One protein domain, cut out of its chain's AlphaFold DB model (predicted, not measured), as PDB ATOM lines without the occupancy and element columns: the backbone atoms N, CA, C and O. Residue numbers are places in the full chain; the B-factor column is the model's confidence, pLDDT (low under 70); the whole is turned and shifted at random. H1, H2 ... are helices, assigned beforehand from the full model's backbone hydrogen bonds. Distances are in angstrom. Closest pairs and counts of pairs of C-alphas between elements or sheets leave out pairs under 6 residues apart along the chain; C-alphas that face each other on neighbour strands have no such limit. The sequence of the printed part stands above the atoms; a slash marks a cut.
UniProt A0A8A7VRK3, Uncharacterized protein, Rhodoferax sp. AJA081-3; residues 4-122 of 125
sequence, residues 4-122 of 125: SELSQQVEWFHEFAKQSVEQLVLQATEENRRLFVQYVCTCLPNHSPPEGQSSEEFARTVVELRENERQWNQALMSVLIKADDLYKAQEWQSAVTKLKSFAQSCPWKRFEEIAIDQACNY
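AT A GLANCE: This is residues 4 to 122 of the 125 residues of an uncharacterized protein of Rhodoferax sp. AJA081-3 (UniProt A0A8A7VRK3). One long helix, H4, runs nearly the whole length of a rod. Beside its later part the chain folds back twice, and H5 and H6 make with H4 a three-helix up-and-down bundle, while H1, H2 and H3 form a looser group near its earlier part, where H2 packs on the beginning of H4 and H1 crosses H3 steeply. The printed part has 119 residues, with six named helices in the order H1 to H6 and no named strand; the class is all helix. The whole is loose, with a radius of gyration of the C-alphas of 17.0 A, and spans 54 by 24 by 22 A.

HOW THE PARTS SIT: H1, residues 4 to 16, touches H3, residues 30 to 43, with residues 9 to 13 alone, at a steep tilt of 59 degrees, opposite ways; their closest C-alphas, of Gln 9 and Tyr 39, are 6.6 A apart. H2, residues 21 to 26, touches H4, residues 55 to 88, at a steep tilt of 49 degrees, opposite ways, with the C-alphas of Val 25 and Ser 55 closest at 4.9 A. H3 and H4 are close but not clearly touching, their closest C-alphas, of Arg 33 and Phe 58, being 7.9 A apart. H4 is the hub, touching three helices. H4 and H5, residues 92 to 105, form a helical hairpin at a shallow tilt of 10 degrees, with the C-alphas of Ala 83 and Ala 95 closest at 4.2 A. H5 and H6, residues 109 to 121, form another at 13 degrees, closest at the C-alphas of Ala 103 and Glu 112, 4.3 A. H6 touches H4 the same way at a shallow tilt of 7 degrees, closest at the C-alphas of Leu 76 and Phe 111, 6.7 A. H1 and H2 are each apart from H5 and H6. In H1, H2, H3, H4, H5 and H6 every O i to N i+4 pair is within hydrogen-bond range.

IN THESE COORDINATES: H1 begins at C-alpha 4 (-0.004, -34.891, -13.582) and is 18.2 A long from first to last C-alpha; H2 is short, six residues. H3 is 19.9 A long. H4 runs 49.8 A, from C-alpha 55 (-2.851, -21.325, -39.729) to C-alpha 88 (9.492, -8.921, 6.894). H5 is 20.4 A long and H6 18.6 A, ending at C-alpha 121 (0.569, -18.544, 4.626).

THE WHOLE: The two C-alphas farthest apart, of Leu 26 and Gln 90, are 54.2 A apart. The printed part has no cut. The link from H3 to H4, 11 residues, is long; the other four links are tight. The mean pLDDT of the printed part is 95.0, and no printed residue is under 70.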
ATOM      1  N   SER A   4      -0.928 -34.330 -12.592       81.44
ATOM      2  CA  SER A   4      -0.004 -34.891 -13.582       81.44
ATOM      3  C   SER A   4      -0.420 -34.551 -15.016       81.44
ATOM      4  O   SER A   4       0.426 -34.172 -15.821       81.44
ATOM      5  N   GLU A   5      -1.711 -34.659 -15.337       84.06
ATOM      6  CA  GLU A   5      -2.241 -34.346 -16.674       84.06
ATOM      7  C   GLU A   5      -2.093 -32.855 -17.003       84.06
ATOM      8  O   GLU A   5      -1.686 -32.502 -18.108       84.06
ATOM      9  N   LEU A   6      -2.350 -31.975 -16.029       85.25
ATOM     10  CA  LEU A   6      -2.138 -30.533 -16.188       85.25
ATOM     11  C   LEU A   6      -0.665 -30.204 -16.451       85.25
ATOM     12  O   LEU A   6      -0.350 -29.388 -17.314       85.25
ATOM     13  N   SER A   7       0.243 -30.844 -15.718       88.69
ATOM     14  CA  SER A   7       1.679 -30.599 -15.865       88.69
ATOM     15  C   SER A   7       2.179 -31.016 -17.250       88.69
ATOM     16  O   SER A   7       2.878 -30.241 -17.897       88.69
ATOM     17  N   GLN A   8       1.732 -32.171 -17.752       90.44
ATOM     18  CA  GLN A   8       2.025 -32.618 -19.118       90.44
ATOM     19  C   GLN A   8       1.456 -31.665 -20.175       90.44
ATOM     20  O   GLN A   8       2.112 -31.382 -21.174       90.44
ATOM     21  N   GLN A   9       0.250 -31.140 -19.955       91.88
ATOM     22  CA  GLN A   9      -0.378 -30.197 -20.876       91.88
ATOM     23  C   GLN A   9       0.364 -28.853 -20.937       91.88
ATOM     24  O   GLN A   9       0.531 -28.284 -22.016       91.88
ATOM     25  N   VAL A  10       0.822 -28.348 -19.788       92.38
ATOM     26  CA  VAL A  10       1.633 -27.126 -19.710       92.38
ATOM     27  C   VAL A  10       2.986 -27.336 -20.384       92.38
ATOM     28  O   VAL A  10       3.399 -26.497 -21.178       92.38
ATOM     29  N   GLU A  11       3.651 -28.461 -20.115       94.62
ATOM     30  CA  GLU A  11       4.933 -28.803 -20.736       94.62
ATOM     31  C   GLU A  11       4.803 -28.913 -22.258       94.62
ATOM     32  O   GLU A  11       5.576 -28.292 -22.987       94.62
ATOM     33  N   TRP A  12       3.763 -29.601 -22.746       96.19
ATOM     34  CA  TRP A  12       3.446 -29.652 -24.170       96.19
ATOM     35  C   TRP A  12       3.300 -28.249 -24.765       96.19
ATOM     36  O   TRP A  12       3.947 -27.951 -25.767       96.19
ATOM     37  N   PHE A  13       2.499 -27.373 -24.149       96.69
ATOM     38  CA  PHE A  13       2.289 -26.023 -24.674       96.69
ATOM     39  C   PHE A  13       3.588 -25.208 -24.667       96.69
ATOM     40  O   PHE A  13       3.884 -24.507 -25.636       96.69
ATOM     41  N   HIS A  14       4.390 -25.317 -23.606       96.31
ATOM     42  CA  HIS A  14       5.665 -24.607 -23.490       96.31
ATOM     43  C   HIS A  14       6.668 -25.055 -24.547       96.31
ATOM     44  O   HIS A  14       7.340 -24.197 -25.112       96.31
ATOM     45  N   GLU A  15       6.768 -26.352 -24.839       97.12
ATOM     46  CA  GLU A  15       7.613 -26.844 -25.933       97.12
ATOM     47  C   GLU A  15       7.048 -26.459 -27.302       97.12
ATOM     48  O   GLU A  15       7.788 -26.000 -28.173       97.12
ATOM     49  N   PHE A  16       5.732 -26.571 -27.483       97.06
ATOM     50  CA  PHE A  16       5.066 -26.217 -28.731       97.06
ATOM     51  C   PHE A  16       5.301 -24.744 -29.091       97.06
ATOM     52  O   PHE A  16       5.720 -24.451 -30.208       97.06
ATOM     53  N   ALA A  17       5.130 -23.832 -28.130       96.88
ATOM     54  CA  ALA A  17       5.265 -22.389 -28.320       96.88
ATOM     55  C   ALA A  17       6.714 -21.885 -28.478       96.88
ATOM     56  O   ALA A  17       6.913 -20.709 -28.778       96.88
ATOM     57  N   LYS A  18       7.736 -22.734 -28.285       96.19
ATOM     58  CA  LYS A  18       9.141 -22.385 -28.590       96.19
ATOM     59  C   LYS A  18       9.457 -22.424 -30.083       96.19
ATOM     60  O   LYS A  18      10.502 -21.921 -30.496       96.19
ATOM     61  N   GLN A  19       8.607 -23.071 -30.873       96.50
ATOM     62  CA  GLN A  19       8.798 -23.181 -32.311       96.50
ATOM     63  C   GLN A  19       8.676 -21.814 -32.991       96.50
ATOM     64  O   GLN A  19       8.000 -20.907 -32.505       96.50
ATOM     65  N   SER A  20       9.335 -21.672 -34.140       96.06
ATOM     66  CA  SER A  20       9.169 -20.488 -34.989       96.06
ATOM     67  C   SER A  20       7.734 -20.375 -35.510       96.06
ATOM     68  O   SER A  20       7.019 -21.375 -35.619       96.06
ATOM     69  N   VAL A  21       7.312 -19.162 -35.876       96.00
ATOM     70  CA  VAL A  21       5.971 -18.923 -36.433       96.00
ATOM     71  C   VAL A  21       5.752 -19.780 -37.680       96.00
ATOM     72  O   VAL A  21       4.697 -20.385 -37.828       96.00
ATOM     73  N   GLU A  22       6.763 -19.913 -38.538       96.94
ATOM     74  CA  GLU A  22       6.705 -20.731 -39.748       96.94
ATOM     75  C   GLU A  22       6.469 -22.213 -39.426       96.94
ATOM     76  O   GLU A  22       5.651 -22.873 -40.068       96.94
ATOM     77  N   GLN A  23       7.138 -22.743 -38.397       97.38
ATOM     78  CA  GLN A  23       6.919 -24.117 -37.932       97.38
ATOM     79  C   GLN A  23       5.523 -24.297 -37.325       97.38
ATOM     80  O   GLN A  23       4.867 -25.303 -37.591       97.38
ATOM     81  N   LEU A  24       5.048 -23.317 -36.556       97.25
ATOM     82  CA  LEU A  24       3.711 -23.331 -35.961       97.25
ATOM     83  C   LEU A  24       2.604 -23.293 -37.021       97.25
ATOM     84  O   LEU A  24       1.605 -23.995 -36.874       97.25
ATOM     85  N   VAL A  25       2.795 -22.546 -38.114       97.44
ATOM     86  CA  VAL A  25       1.871 -22.529 -39.263       97.44
ATOM     87  C   VAL A  25       1.748 -23.924 -39.878       97.44
ATOM     88  O   VAL A  25       0.636 -24.399 -40.113       97.44
ATOM     89  N   LEU A  26       2.874 -24.614 -40.088       97.25
ATOM     90  CA  LEU A  26       2.887 -25.985 -40.615       97.25
ATOM     91  C   LEU A  26       2.276 -27.000 -39.638       97.25
ATOM     92  O   LEU A  26       1.761 -28.034 -40.059       97.25
ATOM     93  N   GLN A  27       2.319 -26.705 -38.339       96.38
ATOM     94  CA  GLN A  27       1.776 -27.546 -37.276       96.38
ATOM     95  C   GLN A  27       0.373 -27.135 -36.815       96.38
ATOM     96  O   GLN A  27      -0.105 -27.654 -35.806       96.38
ATOM     97  N   ALA A  28      -0.327 -26.279 -37.561       94.69
ATOM     98  CA  ALA A  28      -1.706 -25.880 -37.286       94.69
ATOM     99  C   ALA A  28      -2.734 -26.985 -37.629       94.69
ATOM    100  O   ALA A  28      -3.780 -26.721 -38.231       94.69
ATOM    101  N   THR A  29      -2.423 -28.231 -37.263       95.81
ATOM    102  CA  THR A  29      -3.262 -29.417 -37.443       95.81
ATOM    103  C   THR A  29      -4.473 -29.372 -36.515       95.81
ATOM    104  O   THR A  29      -4.472 -28.685 -35.494       95.81
ATOM    105  N   GLU A  30      -5.512 -30.138 -36.848       94.88
ATOM    106  CA  GLU A  30      -6.702 -30.275 -36.001       94.88
ATOM    107  C   GLU A  30      -6.347 -30.746 -34.582       94.88
ATOM    108  O   GLU A  30      -6.858 -30.204 -33.605       94.88
ATOM    109  N   GLU A  31      -5.399 -31.679 -34.458       95.56
ATOM    110  CA  GLU A  31      -4.963 -32.189 -33.158       95.56
ATOM    111  C   GLU A  31      -4.272 -31.116 -32.310       95.56
ATOM    112  O   GLU A  31      -4.632 -30.922 -31.150       95.56
ATOM    113  N   ASN A  32      -3.331 -30.360 -32.881       95.94
ATOM    114  CA  ASN A  32      -2.648 -29.300 -32.136       95.94
ATOM    115  C   ASN A  32      -3.597 -28.156 -31.768       95.94
ATOM    116  O   ASN A  32      -3.479 -27.581 -30.686       95.94
ATOM    117  N   ARG A  33      -4.578 -27.854 -32.625       95.62
ATOM    118  CA  ARG A  33      -5.648 -26.899 -32.308       95.62
ATOM    119  C   ARG A  33      -6.497 -27.397 -31.145       95.62
ATOM    120  O   ARG A  33      -6.754 -26.629 -30.225       95.62
ATOM    121  N   ARG A  34      -6.871 -28.678 -31.131       94.31
ATOM    122  CA  ARG A  34      -7.619 -29.299 -30.027       94.31
ATOM    123  C   ARG A  34      -6.848 -29.236 -28.707       94.31
ATOM    124  O   ARG A  34      -7.415 -28.821 -27.698       94.31
ATOM    125  N   LEU A  35      -5.562 -29.589 -28.718       94.94
ATOM    126  CA  LEU A  35      -4.692 -29.508 -27.540       94.94
ATOM    127  C   LEU A  35      -4.527 -28.062 -27.049       94.94
ATOM    128  O   LEU A  35      -4.591 -27.806 -25.845       94.94
ATOM    129  N   PHE A  36      -4.388 -27.109 -27.973       95.12
ATOM    130  CA  PHE A  36      -4.298 -25.686 -27.656       95.12
ATOM    131  C   PHE A  36      -5.588 -25.153 -27.022       95.12
ATOM    132  O   PHE A  36      -5.536 -24.516 -25.974       95.12
ATOM    133  N   VAL A  37      -6.750 -25.473 -27.598       93.88
ATOM    134  CA  VAL A  37      -8.066 -25.138 -27.030       93.88
ATOM    135  C   VAL A  37      -8.197 -25.707 -25.621       93.88
ATOM    136  O   VAL A  37      -8.580 -24.994 -24.695       93.88
ATOM    137  N   GLN A  38      -7.825 -26.976 -25.433       92.69
ATOM    138  CA  GLN A  38      -7.840 -27.601 -24.117       92.69
ATOM    139  C   GLN A  38      -6.915 -26.860 -23.142       92.69
ATOM    140  O   GLN A  38      -7.270 -26.706 -21.977       92.69
ATOM    141  N   TYR A  39      -5.737 -26.402 -23.584       94.38
ATOM    142  CA  TYR A  39      -4.799 -25.664 -22.732       94.38
ATOM    143  C   TYR A  39      -5.385 -24.316 -22.307       94.38
ATOM    144  O   TYR A  39      -5.365 -23.993 -21.117       94.38
ATOM    145  N   VAL A  40      -5.972 -23.570 -23.250       94.12
ATOM    146  CA  VAL A  40      -6.625 -22.280 -22.987       94.12
ATOM    147  C   VAL A  40      -7.771 -22.449 -21.993       94.12
ATOM    148  O   VAL A  40      -7.769 -21.788 -20.962       94.12
ATOM    149  N   CYS A  41      -8.697 -23.381 -22.229       92.81
ATOM    150  CA  CYS A  41      -9.829 -23.611 -21.325       92.81
ATOM    151  C   CYS A  41      -9.388 -24.016 -19.910       92.81
ATOM    152  O   CYS A  41     -10.025 -23.652 -18.922       92.81
ATOM    153  N   THR A  42      -8.295 -24.771 -19.802       92.31
ATOM    154  CA  THR A  42      -7.751 -25.212 -18.518       92.31
ATOM    155  C   THR A  42      -7.060 -24.076 -17.755       92.31
ATOM    156  O   THR A  42      -7.262 -23.935 -16.547       92.31
ATOM    157  N   CYS A  43      -6.225 -23.288 -18.434       93.31
ATOM    158  CA  CYS A  43      -5.370 -22.282 -17.796       93.31
ATOM    159  C   CYS A  43      -6.043 -20.908 -17.665       93.31
ATOM    160  O   CYS A  43      -5.677 -20.133 -16.780       93.31
ATOM    161  N   LEU A  44      -7.032 -20.629 -18.516       93.56
ATOM    162  CA  LEU A  44      -7.774 -19.375 -18.623       93.56
ATOM    163  C   LEU A  44      -9.292 -19.659 -18.631       93.56
ATOM    164  O   LEU A  44      -9.962 -19.413 -19.633       93.56
ATOM    165  N   PRO A  45      -9.878 -20.154 -17.524       89.19
ATOM    166  CA  PRO A  45     -11.250 -20.684 -17.491       89.19
ATOM    167  C   PRO A  45     -12.354 -19.675 -17.858       89.19
ATOM    168  O   PRO A  45     -13.464 -20.078 -18.191       89.19
ATOM    169  N   ASN A  46     -12.058 -18.373 -17.813       87.25
ATOM    170  CA  ASN A  46     -12.989 -17.295 -18.166       87.25
ATOM    171  C   ASN A  46     -12.759 -16.721 -19.576       87.25
ATOM    172  O   ASN A  46     -13.358 -15.704 -19.921       87.25
ATOM    173  N   HIS A  47     -11.876 -17.327 -20.374       84.44
ATOM    174  CA  HIS A  47     -11.573 -16.881 -21.732       84.44
ATOM    175  C   HIS A  47     -12.093 -17.890 -22.749       84.44
ATOM    176  O   HIS A  47     -11.955 -19.101 -22.582       84.44
ATOM    177  N   SER A  48     -12.677 -17.378 -23.829       83.88
ATOM    178  CA  SER A  48     -13.071 -18.215 -24.955       83.88
ATOM    179  C   SER A  48     -11.829 -18.636 -25.741       83.88
ATOM    180  O   SER A  48     -11.014 -17.774 -26.087       83.88
ATOM    181  N   PRO A  49     -11.672 -19.933 -26.044       82.00
ATOM    182  CA  PRO A  49     -10.629 -20.368 -26.948       82.00
ATOM    183  C   PRO A  49     -10.889 -19.790 -28.348       82.00
ATOM    184  O   PRO A  49     -12.044 -19.616 -28.744       82.00
ATOM    185  N   PRO A  50      -9.840 -19.476 -29.111       78.19
ATOM    186  CA  PRO A  50     -10.017 -18.959 -30.453       78.19
ATOM    187  C   PRO A  50     -10.400 -20.083 -31.424       78.19
ATOM    188  O   PRO A  50      -9.759 -21.134 -31.474       78.19
ATOM    189  N   GLU A  51     -11.444 -19.846 -32.217       82.81
ATOM    190  CA  GLU A  51     -12.008 -20.799 -33.178       82.81
ATOM    191  C   GLU A  51     -11.941 -20.244 -34.609       82.81
ATOM    192  O   GLU A  51     -11.919 -19.033 -34.821       82.81
ATOM    193  N   GLY A  52     -11.890 -21.130 -35.611       85.69
ATOM    194  CA  GLY A  52     -11.967 -20.744 -37.031       85.69
ATOM    195  C   GLY A  52     -10.760 -19.978 -37.591       85.69
ATOM    196  O   GLY A  52     -10.818 -19.497 -38.718       85.69
ATOM    197  N   GLN A  53      -9.669 -19.876 -36.832       92.75
ATOM    198  CA  GLN A  53      -8.452 -19.172 -37.239       92.75
ATOM    199  C   GLN A  53      -7.739 -19.852 -38.413       92.75
ATOM    200  O   GLN A  53      -7.552 -21.074 -38.410       92.75
ATOM    201  N   SER A  54      -7.208 -19.048 -39.336       96.56
ATOM    202  CA  SER A  54      -6.181 -19.482 -40.294       96.56
ATOM    203  C   SER A  54      -4.950 -20.063 -39.580       96.56
ATOM    204  O   SER A  54      -4.783 -19.933 -38.363       96.56
ATOM    205  N   SER A  55      -4.079 -20.760 -40.310       97.00
ATOM    206  CA  SER A  55      -2.851 -21.325 -39.729       97.00
ATOM    207  C   SER A  55      -1.906 -20.234 -39.215       97.00
ATOM    208  O   SER A  55      -1.279 -20.400 -38.172       97.00
ATOM    209  N   GLU A  56      -1.866 -19.087 -39.890       97.06
ATOM    210  CA  GLU A  56      -1.089 -17.904 -39.523       97.06
ATOM    211  C   GLU A  56      -1.641 -17.204 -38.278       97.06
ATOM    212  O   GLU A  56      -0.884 -16.746 -37.420       97.06
ATOM    213  N   GLU A  57      -2.964 -17.102 -38.150       96.56
ATOM    214  CA  GLU A  57      -3.606 -16.575 -36.940       96.56
ATOM    215  C   GLU A  57      -3.398 -17.501 -35.746       96.56
ATOM    216  O   GLU A  57      -3.053 -17.021 -34.667       96.56
ATOM    217  N   PHE A  58      -3.526 -18.814 -35.942       96.31
ATOM    218  CA  PHE A  58      -3.249 -19.801 -34.903       96.31
ATOM    219  C   PHE A  58      -1.806 -19.698 -34.394       96.31
ATOM    220  O   PHE A  58      -1.581 -19.564 -33.193       96.31
ATOM    221  N   ALA A  59      -0.826 -19.683 -35.302       97.31
ATOM    222  CA  ALA A  59       0.586 -19.577 -34.948       97.31
ATOM    223  C   ALA A  59       0.902 -18.294 -34.161       97.31
ATOM    224  O   ALA A  59       1.573 -18.350 -33.130       97.31
ATOM    225  N   ARG A  60       0.378 -17.142 -34.604       96.25
ATOM    226  CA  ARG A  60       0.529 -15.872 -33.873       96.25
ATOM    227  C   ARG A  60      -0.096 -15.938 -32.488       96.25
ATOM    228  O   ARG A  60       0.547 -15.556 -31.520       96.25
ATOM    229  N   THR A  61      -1.297 -16.498 -32.387       95.69
ATOM    230  CA  THR A  61      -2.013 -16.639 -31.113       95.69
ATOM    231  C   THR A  61      -1.224 -17.479 -30.111       95.69
ATOM    232  O   THR A  61      -1.141 -17.115 -28.943       95.69
ATOM    233  N   VAL A  62      -0.608 -18.583 -30.545       96.75
ATOM    234  CA  VAL A  62       0.244 -19.424 -29.685       96.75
ATOM    235  C   VAL A  62       1.407 -18.614 -29.105       96.75
ATOM    236  O   VAL A  62       1.654 -18.663 -27.898       96.75
ATOM    237  N   VAL A  63       2.094 -17.834 -29.947       96.69
ATOM    238  CA  VAL A  63       3.228 -16.995 -29.529       96.69
ATOM    239  C   VAL A  63       2.776 -15.867 -28.599       96.69
ATOM    240  O   VAL A  63       3.379 -15.658 -27.547       96.69
ATOM    241  N   GLU A  64       1.700 -15.166 -28.951       95.75
ATOM    242  CA  GLU A  64       1.130 -14.081 -28.147       95.75
ATOM    243  C   GLU A  64       0.658 -14.579 -26.779       95.75
ATOM    244  O   GLU A  64       0.928 -13.940 -25.760       95.75
ATOM    245  N   LEU A  65       0.015 -15.748 -26.730       96.00
ATOM    246  CA  LEU A  65      -0.428 -16.354 -25.481       96.00
ATOM    247  C   LEU A  65       0.761 -16.733 -24.592       96.00
ATOM    248  O   LEU A  65       0.735 -16.474 -23.389       96.00
ATOM    249  N   ARG A  66       1.822 -17.301 -25.177       96.81
ATOM    250  CA  ARG A  66       3.040 -17.648 -24.437       96.81
ATOM    251  C   ARG A  66       3.746 -16.411 -23.884       96.81
ATOM    252  O   ARG A  66       4.241 -16.429 -22.757       96.81
ATOM    253  N   GLU A  67       3.780 -15.334 -24.660       97.12
ATOM    254  CA  GLU A  67       4.315 -14.052 -24.214       97.12
ATOM    255  C   GLU A  67       3.482 -13.462 -23.069       97.12
ATOM    256  O   GLU A  67       4.034 -13.022 -22.059       97.12
ATOM    257  N   ASN A  68       2.155 -13.511 -23.186       96.88
ATOM    258  CA  ASN A  68       1.244 -13.070 -22.136       96.88
ATOM    259  C   ASN A  68       1.445 -13.859 -20.831       96.88
ATOM    260  O   ASN A  68       1.573 -13.257 -19.764       96.88
ATOM    261  N   GLU A  69       1.541 -15.188 -20.913       97.00
ATOM    262  CA  GLU A  69       1.831 -16.059 -19.768       97.00
ATOM    263  C   GLU A  69       3.141 -15.650 -19.083       97.00
ATOM    264  O   GLU A  69       3.209 -15.522 -17.858       97.00
ATOM    265  N   ARG A  70       4.192 -15.389 -19.873       97.44
ATOM    266  CA  ARG A  70       5.499 -14.955 -19.366       97.44
ATOM    267  C   ARG A  70       5.405 -13.634 -18.604       97.44
ATOM    268  O   ARG A  70       6.000 -13.515 -17.533       97.44
ATOM    269  N   GLN A  71       4.670 -12.659 -19.135       98.12
ATOM    270  CA  GLN A  71       4.477 -11.356 -18.493       98.12
ATOM    271  C   GLN A  71       3.723 -11.490 -17.166       98.12
ATOM    272  O   GLN A  71       4.126 -10.894 -16.165       98.12
ATOM    273  N   TRP A  72       2.685 -12.325 -17.117       98.19
ATOM    274  CA  TRP A  72       1.962 -12.597 -15.876       98.19
ATOM    275  C   TRP A  72       2.805 -13.345 -14.846       98.19
ATOM    276  O   TRP A  72       2.762 -12.999 -13.666       98.19
ATOM    277  N   ASN A  73       3.638 -14.295 -15.272       97.69
ATOM    278  CA  ASN A  73       4.585 -14.957 -14.380       97.69
ATOM    279  C   ASN A  73       5.597 -13.957 -13.786       97.69
ATOM    280  O   ASN A  73       5.872 -13.975 -12.589       97.69
ATOM    281  N   GLN A  74       6.121 -13.030 -14.594       98.31
ATOM    282  CA  GLN A  74       6.997 -11.961 -14.097       98.31
ATOM    283  C   GLN A  74       6.272 -11.043 -13.101       98.31
ATOM    284  O   GLN A  74       6.841 -10.677 -12.067       98.31
ATOM    285  N   ALA A  75       5.014 -10.695 -13.381       98.31
ATOM    286  CA  ALA A  75       4.189  -9.903 -12.479       98.31
ATOM    287  C   ALA A  75       3.955 -10.626 -11.142       98.31
ATOM    288  O   ALA A  75       4.142 -10.004 -10.092       98.31
ATOM    289  N   LEU A  76       3.648 -11.930 -11.173       98.44
ATOM    290  CA  LEU A  76       3.519 -12.780  -9.988       98.44
ATOM    291  C   LEU A  76       4.803 -12.750  -9.155       98.44
ATOM    292  O   LEU A  76       4.752 -12.416  -7.974       98.44
ATOM    293  N   MET A  77       5.961 -13.013  -9.769       98.38
ATOM    294  CA  MET A  77       7.248 -12.994  -9.064       98.38
ATOM    295  C   MET A  77       7.531 -11.635  -8.409       98.38
ATOM    296  O   MET A  77       7.942 -11.578  -7.252       98.38
ATOM    297  N   SER A  78       7.252 -10.528  -9.107       98.38
ATOM    298  CA  SER A  78       7.379  -9.177  -8.538       98.38
ATOM    299  C   SER A  78       6.441  -8.960  -7.344       98.38
ATOM    300  O   SER A  78       6.827  -8.316  -6.367       98.38
ATOM    301  N   VAL A  79       5.203  -9.457  -7.410       98.12
ATOM    302  CA  VAL A  79       4.240  -9.338  -6.306       98.12
ATOM    303  C   VAL A  79       4.665 -10.185  -5.109       98.12
ATOM    304  O   VAL A  79       4.604  -9.677  -3.993       98.12
ATOM    305  N   LEU A  80       5.140 -11.414  -5.328       98.06
ATOM    306  CA  LEU A  80       5.638 -12.297  -4.270       98.06
ATOM    307  C   LEU A  80       6.805 -11.658  -3.511       98.06
ATOM    308  O   LEU A  80       6.763 -11.591  -2.287       98.06
ATOM    309  N   ILE A  81       7.794 -11.111  -4.227       98.19
ATOM    310  CA  ILE A  81       8.942 -10.418  -3.615       98.19
ATOM    311  C   ILE A  81       8.466  -9.232  -2.766       98.19
ATOM    312  O   ILE A  81       8.818  -9.121  -1.597       98.19
ATOM    313  N   LYS A  82       7.598  -8.375  -3.321       97.81
ATOM    314  CA  LYS A  82       7.067  -7.208  -2.593       97.81
ATOM    315  C   LYS A  82       6.248  -7.603  -1.366       97.81
ATOM    316  O   LYS A  82       6.275  -6.897  -0.364       97.81
ATOM    317  N   ALA A  83       5.476  -8.682  -1.456       97.31
ATOM    318  CA  ALA A  83       4.687  -9.170  -0.335       97.31
ATOM    319  C   ALA A  83       5.593  -9.742   0.770       97.31
ATOM    320  O   ALA A  83       5.329  -9.499   1.944       97.31
ATOM    321  N   ASP A  84       6.686 -10.412   0.404       97.06
ATOM    322  CA  ASP A  84       7.688 -10.908   1.349       97.06
ATOM    323  C   ASP A  84       8.432  -9.769   2.065       97.06
ATOM    324  O   ASP A  84       8.602  -9.812   3.284       97.06
ATOM    325  N   ASP A  85       8.795  -8.705   1.343       97.81
ATOM    326  CA  ASP A  85       9.396  -7.501   1.932       97.81
ATOM    327  C   ASP A  85       8.455  -6.837   2.953       97.81
ATOM    328  O   ASP A  85       8.873  -6.499   4.063       97.81
ATOM    329  N   LEU A  86       7.164  -6.707   2.617       97.00
ATOM    330  CA  LEU A  86       6.134  -6.194   3.531       97.00
ATOM    331  C   LEU A  86       5.966  -7.098   4.757       97.00
ATOM    332  O   LEU A  86       5.858  -6.612   5.882       97.00
ATOM    333  N   TYR A  87       5.973  -8.416   4.555       95.38
ATOM    334  CA  TYR A  87       5.861  -9.381   5.641       95.38
ATOM    335  C   TYR A  87       7.043  -9.275   6.618       95.38
ATOM    336  O   TYR A  87       6.839  -9.219   7.832       95.38
ATOM    337  N   LYS A  88       8.272  -9.152   6.101       95.50
ATOM    338  CA  LYS A  88       9.492  -8.921   6.894       95.50
ATOM    339  C   LYS A  88       9.473  -7.591   7.648       95.50
ATOM    340  O   LYS A  88      10.017  -7.515   8.746       95.50
ATOM    341  N   ALA A  89       8.816  -6.573   7.098       96.31
ATOM    342  CA  ALA A  89       8.578  -5.289   7.757       96.31
ATOM    343  C   ALA A  89       7.422  -5.320   8.782       96.31
ATOM    344  O   ALA A  89       7.033  -4.274   9.291       96.31
ATOM    345  N   GLN A  90       6.871  -6.502   9.098       95.50
ATOM    346  CA  GLN A  90       5.713  -6.706   9.983       95.50
ATOM    347  C   GLN A  90       4.395  -6.101   9.461       95.50
ATOM    348  O   GLN A  90       3.382  -6.092  10.162       95.50
ATOM    349  N   GLU A  91       4.346  -5.691   8.191       96.12
ATOM    350  CA  GLU A  91       3.146  -5.197   7.512       96.12
ATOM    351  C   GLU A  91       2.329  -6.343   6.888       96.12
ATOM    352  O   GLU A  91       1.997  -6.352   5.699       96.12
ATOM    353  N   TRP A  92       1.987  -7.350   7.694       94.31
ATOM    354  CA  TRP A  92       1.346  -8.581   7.211       94.31
ATOM    355  C   TRP A  92       0.019  -8.335   6.467       94.31
ATOM    356  O   TRP A  92      -0.257  -8.991   5.465       94.31
ATOM    357  N   GLN A  93      -0.791  -7.359   6.900       95.75
ATOM    358  CA  GLN A  93      -2.043  -6.999   6.217       95.75
ATOM    359  C   GLN A  93      -1.789  -6.430   4.819       95.75
ATOM    360  O   GLN A  93      -2.516  -6.765   3.876       95.75
ATOM    361  N   SER A  94      -0.747  -5.607   4.670       97.00
ATOM    362  CA  SER A  94      -0.328  -5.052   3.383       97.00
ATOM    363  C   SER A  94       0.137  -6.169   2.446       97.00
ATOM    364  O   SER A  94      -0.276  -6.201   1.286       97.00
ATOM    365  N   ALA A  95       0.928  -7.124   2.954       96.94
ATOM    366  CA  ALA A  95       1.397  -8.284   2.191       96.94
ATOM    367  C   ALA A  95       0.232  -9.142   1.661       96.94
ATOM    368  O   ALA A  95       0.157  -9.427   0.463       96.94
ATOM    369  N   VAL A  96      -0.725  -9.490   2.532       97.44
ATOM    370  CA  VAL A  96      -1.925 -10.264   2.164       97.44
ATOM    371  C   VAL A  96      -2.783  -9.515   1.146       97.44
ATOM    372  O   VAL A  96      -3.213 -10.101   0.153       97.44
ATOM    373  N   THR A  97      -3.020  -8.218   1.365       97.75
ATOM    374  CA  THR A  97      -3.797  -7.384   0.435       97.75
ATOM    375  C   THR A  97      -3.158  -7.372  -0.950       97.75
ATOM    376  O   THR A  97      -3.849  -7.578  -1.944       97.75
ATOM    377  N   LYS A  98      -1.829  -7.216  -1.024       97.69
ATOM    378  CA  LYS A  98      -1.081  -7.191  -2.286       97.69
ATOM    379  C   LYS A  98      -1.299  -8.460  -3.115       97.69
ATOM    380  O   LYS A  98      -1.581  -8.368  -4.309       97.69
ATOM    381  N   LEU A  99      -1.190  -9.624  -2.476       98.19
ATOM    382  CA  LEU A  99      -1.353 -10.927  -3.124       98.19
ATOM    383  C   LEU A  99      -2.795 -11.166  -3.577       98.19
ATOM    384  O   LEU A  99      -3.020 -11.576  -4.713       98.19
ATOM    385  N   LYS A 100      -3.778 -10.830  -2.734       98.00
ATOM    386  CA  LYS A 100      -5.200 -10.948  -3.089       98.00
ATOM    387  C   LYS A 100      -5.588 -10.034  -4.249       98.00
ATOM    388  O   LYS A 100      -6.334 -10.461  -5.123       98.00
ATOM    389  N   SER A 101      -5.067  -8.807  -4.293       97.88
ATOM    390  CA  SER A 101      -5.301  -7.900  -5.422       97.88
ATOM    391  C   SER A 101      -4.699  -8.427  -6.723       97.88
ATOM    392  O   SER A 101      -5.335  -8.311  -7.766       97.88
ATOM    393  N   PHE A 102      -3.507  -9.035  -6.678       98.25
ATOM    394  CA  PHE A 102      -2.944  -9.700  -7.855       98.25
ATOM    395  C   PHE A 102      -3.845 -10.846  -8.320       98.25
ATOM    396  O   PHE A 102      -4.236 -10.854  -9.485       98.25
ATOM    397  N   ALA A 103      -4.224 -11.748  -7.408       97.25
ATOM    398  CA  ALA A 103      -5.080 -12.893  -7.705       97.25
ATOM    399  C   ALA A 103      -6.390 -12.470  -8.391       97.25
ATOM    400  O   ALA A 103      -6.724 -12.989  -9.448       97.25
ATOM    401  N   GLN A 104      -7.063 -11.438  -7.874       96.81
ATOM    402  CA  GLN A 104      -8.303 -10.903  -8.458       96.81
ATOM    403  C   GLN A 104      -8.148 -10.354  -9.883       96.81
ATOM    404  O   GLN A 104      -9.121 -10.306 -10.630       96.81
ATOM    405  N   SER A 105      -6.952  -9.891 -10.247       96.06
ATOM    406  CA  SER A 105      -6.669  -9.333 -11.574       96.06
ATOM    407  C   SER A 105      -6.094 -10.352 -12.557       96.06
ATOM    408  O   SER A 105      -6.043 -10.081 -13.756       96.06
ATOM    409  N   CYS A 106      -5.620 -11.493 -12.057       96.31
ATOM    410  CA  CYS A 106      -4.865 -12.456 -12.835       96.31
ATOM    411  C   CYS A 106      -5.813 -13.379 -13.612       96.31
ATOM    412  O   CYS A 106      -6.603 -14.089 -12.998       96.31
ATOM    413  N   PRO A 107      -5.727 -13.437 -14.952       95.81
ATOM    414  CA  PRO A 107      -6.572 -14.330 -15.738       95.81
ATOM    415  C   PRO A 107      -6.086 -15.789 -15.691       95.81
ATOM    416  O   PRO A 107      -6.850 -16.700 -16.005       95.81
ATOM    417  N   TRP A 108      -4.821 -16.003 -15.310       96.75
ATOM    418  CA  TRP A 108      -4.161 -17.305 -15.263       96.75
ATOM    419  C   TRP A 108      -4.442 -18.017 -13.946       96.75
ATOM    420  O   TRP A 108      -3.898 -17.643 -12.903       96.75
ATOM    421  N   LYS A 109      -5.220 -19.099 -14.021       95.00
ATOM    422  CA  LYS A 109      -5.694 -19.856 -12.858       95.00
ATOM    423  C   LYS A 109      -4.565 -20.275 -11.908       95.00
ATOM    424  O   LYS A 109      -4.650 -20.048 -10.710       95.00
ATOM    425  N   ARG A 110      -3.468 -20.835 -12.429       94.25
ATOM    426  CA  ARG A 110      -2.345 -21.281 -11.583       94.25
ATOM    427  C   ARG A 110      -1.628 -20.132 -10.873       94.25
ATOM    428  O   ARG A 110      -1.178 -20.296  -9.746       94.25
ATOM    429  N   PHE A 111      -1.497 -18.976 -11.519       97.44
ATOM    430  CA  PHE A 111      -0.845 -17.820 -10.898       97.44
ATOM    431  C   PHE A 111      -1.740 -17.178  -9.834       97.44
ATOM    432  O   PHE A 111      -1.236 -16.729  -8.806       97.44
ATOM    433  N   GLU A 112      -3.055 -17.179 -10.059       97.25
ATOM    434  CA  GLU A 112      -4.052 -16.831  -9.047       97.25
ATOM    435  C   GLU A 112      -3.937 -17.757  -7.825       97.25
ATOM    436  O   GLU A 112      -3.764 -17.265  -6.710       97.25
ATOM    437  N   GLU A 113      -3.957 -19.079  -8.035       96.19
ATOM    438  CA  GLU A 113      -3.842 -20.094  -6.977       96.19
ATOM    439  C   GLU A 113      -2.576 -19.887  -6.130       96.19
ATOM    440  O   GLU A 113      -2.668 -19.769  -4.910       96.19
ATOM    441  N   ILE A 114      -1.410 -19.713  -6.768       97.06
ATOM    442  CA  ILE A 114      -0.139 -19.457  -6.065       97.06
ATOM    443  C   ILE A 114      -0.217 -18.193  -5.196       97.06
ATOM    444  O   ILE A 114       0.255 -18.185  -4.056       97.06
ATOM    445  N   ALA A 115      -0.799 -17.109  -5.715       97.56
ATOM    446  CA  ALA A 115      -0.920 -15.865  -4.963       97.56
ATOM    447  C   ALA A 115      -1.862 -16.009  -3.756       97.56
ATOM    448  O   ALA A 115      -1.564 -15.481  -2.682       97.56
ATOM    449  N   ILE A 116      -2.971 -16.738  -3.907       97.50
ATOM    450  CA  ILE A 116      -3.906 -17.029  -2.812       97.50
ATOM    451  C   ILE A 116      -3.259 -17.918  -1.749       97.50
ATOM    452  O   ILE A 116      -3.351 -17.596  -0.561       97.50
ATOM    453  N   ASP A 117      -2.565 -18.979  -2.151       96.81
ATOM    454  CA  ASP A 117      -1.882 -19.887  -1.229       96.81
ATOM    455  C   ASP A 117      -0.815 -19.148  -0.418       96.81
ATOM    456  O   ASP A 117      -0.768 -19.256   0.813       96.81
ATOM    457  N   GLN A 118      -0.016 -18.304  -1.076       96.25
ATOM    458  CA  GLN A 118       0.962 -17.470  -0.383       96.25
ATOM    459  C   GLN A 118       0.290 -16.497   0.597       96.25
ATOM    460  O   GLN A 118       0.771 -16.315   1.717       96.25
ATOM    461  N   ALA A 119      -0.846 -15.901   0.221       95.81
ATOM    462  CA  ALA A 119      -1.583 -14.993   1.096       95.81
ATOM    463  C   ALA A 119      -2.121 -15.705   2.349       95.81
ATOM    464  O   ALA A 119      -2.143 -15.112   3.424       95.81
ATOM    465  N   CYS A 120      -2.534 -16.969   2.227       94.00
ATOM    466  CA  CYS A 120      -2.986 -17.795   3.350       94.00
ATOM    467  C   CYS A 120      -1.849 -18.175   4.315       94.00
ATOM    468  O   CYS A 120      -2.098 -18.406   5.503       94.00
ATOM    469  N   ASN A 121      -0.608 -18.220   3.822       92.62
ATOM    470  CA  ASN A 121       0.569 -18.544   4.626       92.62
ATOM    471  C   ASN A 121       1.071 -17.363   5.472       92.62
ATOM    472  O   ASN A 121       1.673 -17.587   6.525       92.62
ATOM    473  N   TYR A 122       0.798 -16.118   5.076       90.88
ATOM    474  CA  TYR A 122       1.162 -14.947   5.872       90.88
ATOM    475  C   TYR A 122       0.223 -14.752   7.066       90.88
ATOM    476  O   TYR A 122      -0.969 -14.480   6.924       90.88
TER     477      TYR A 122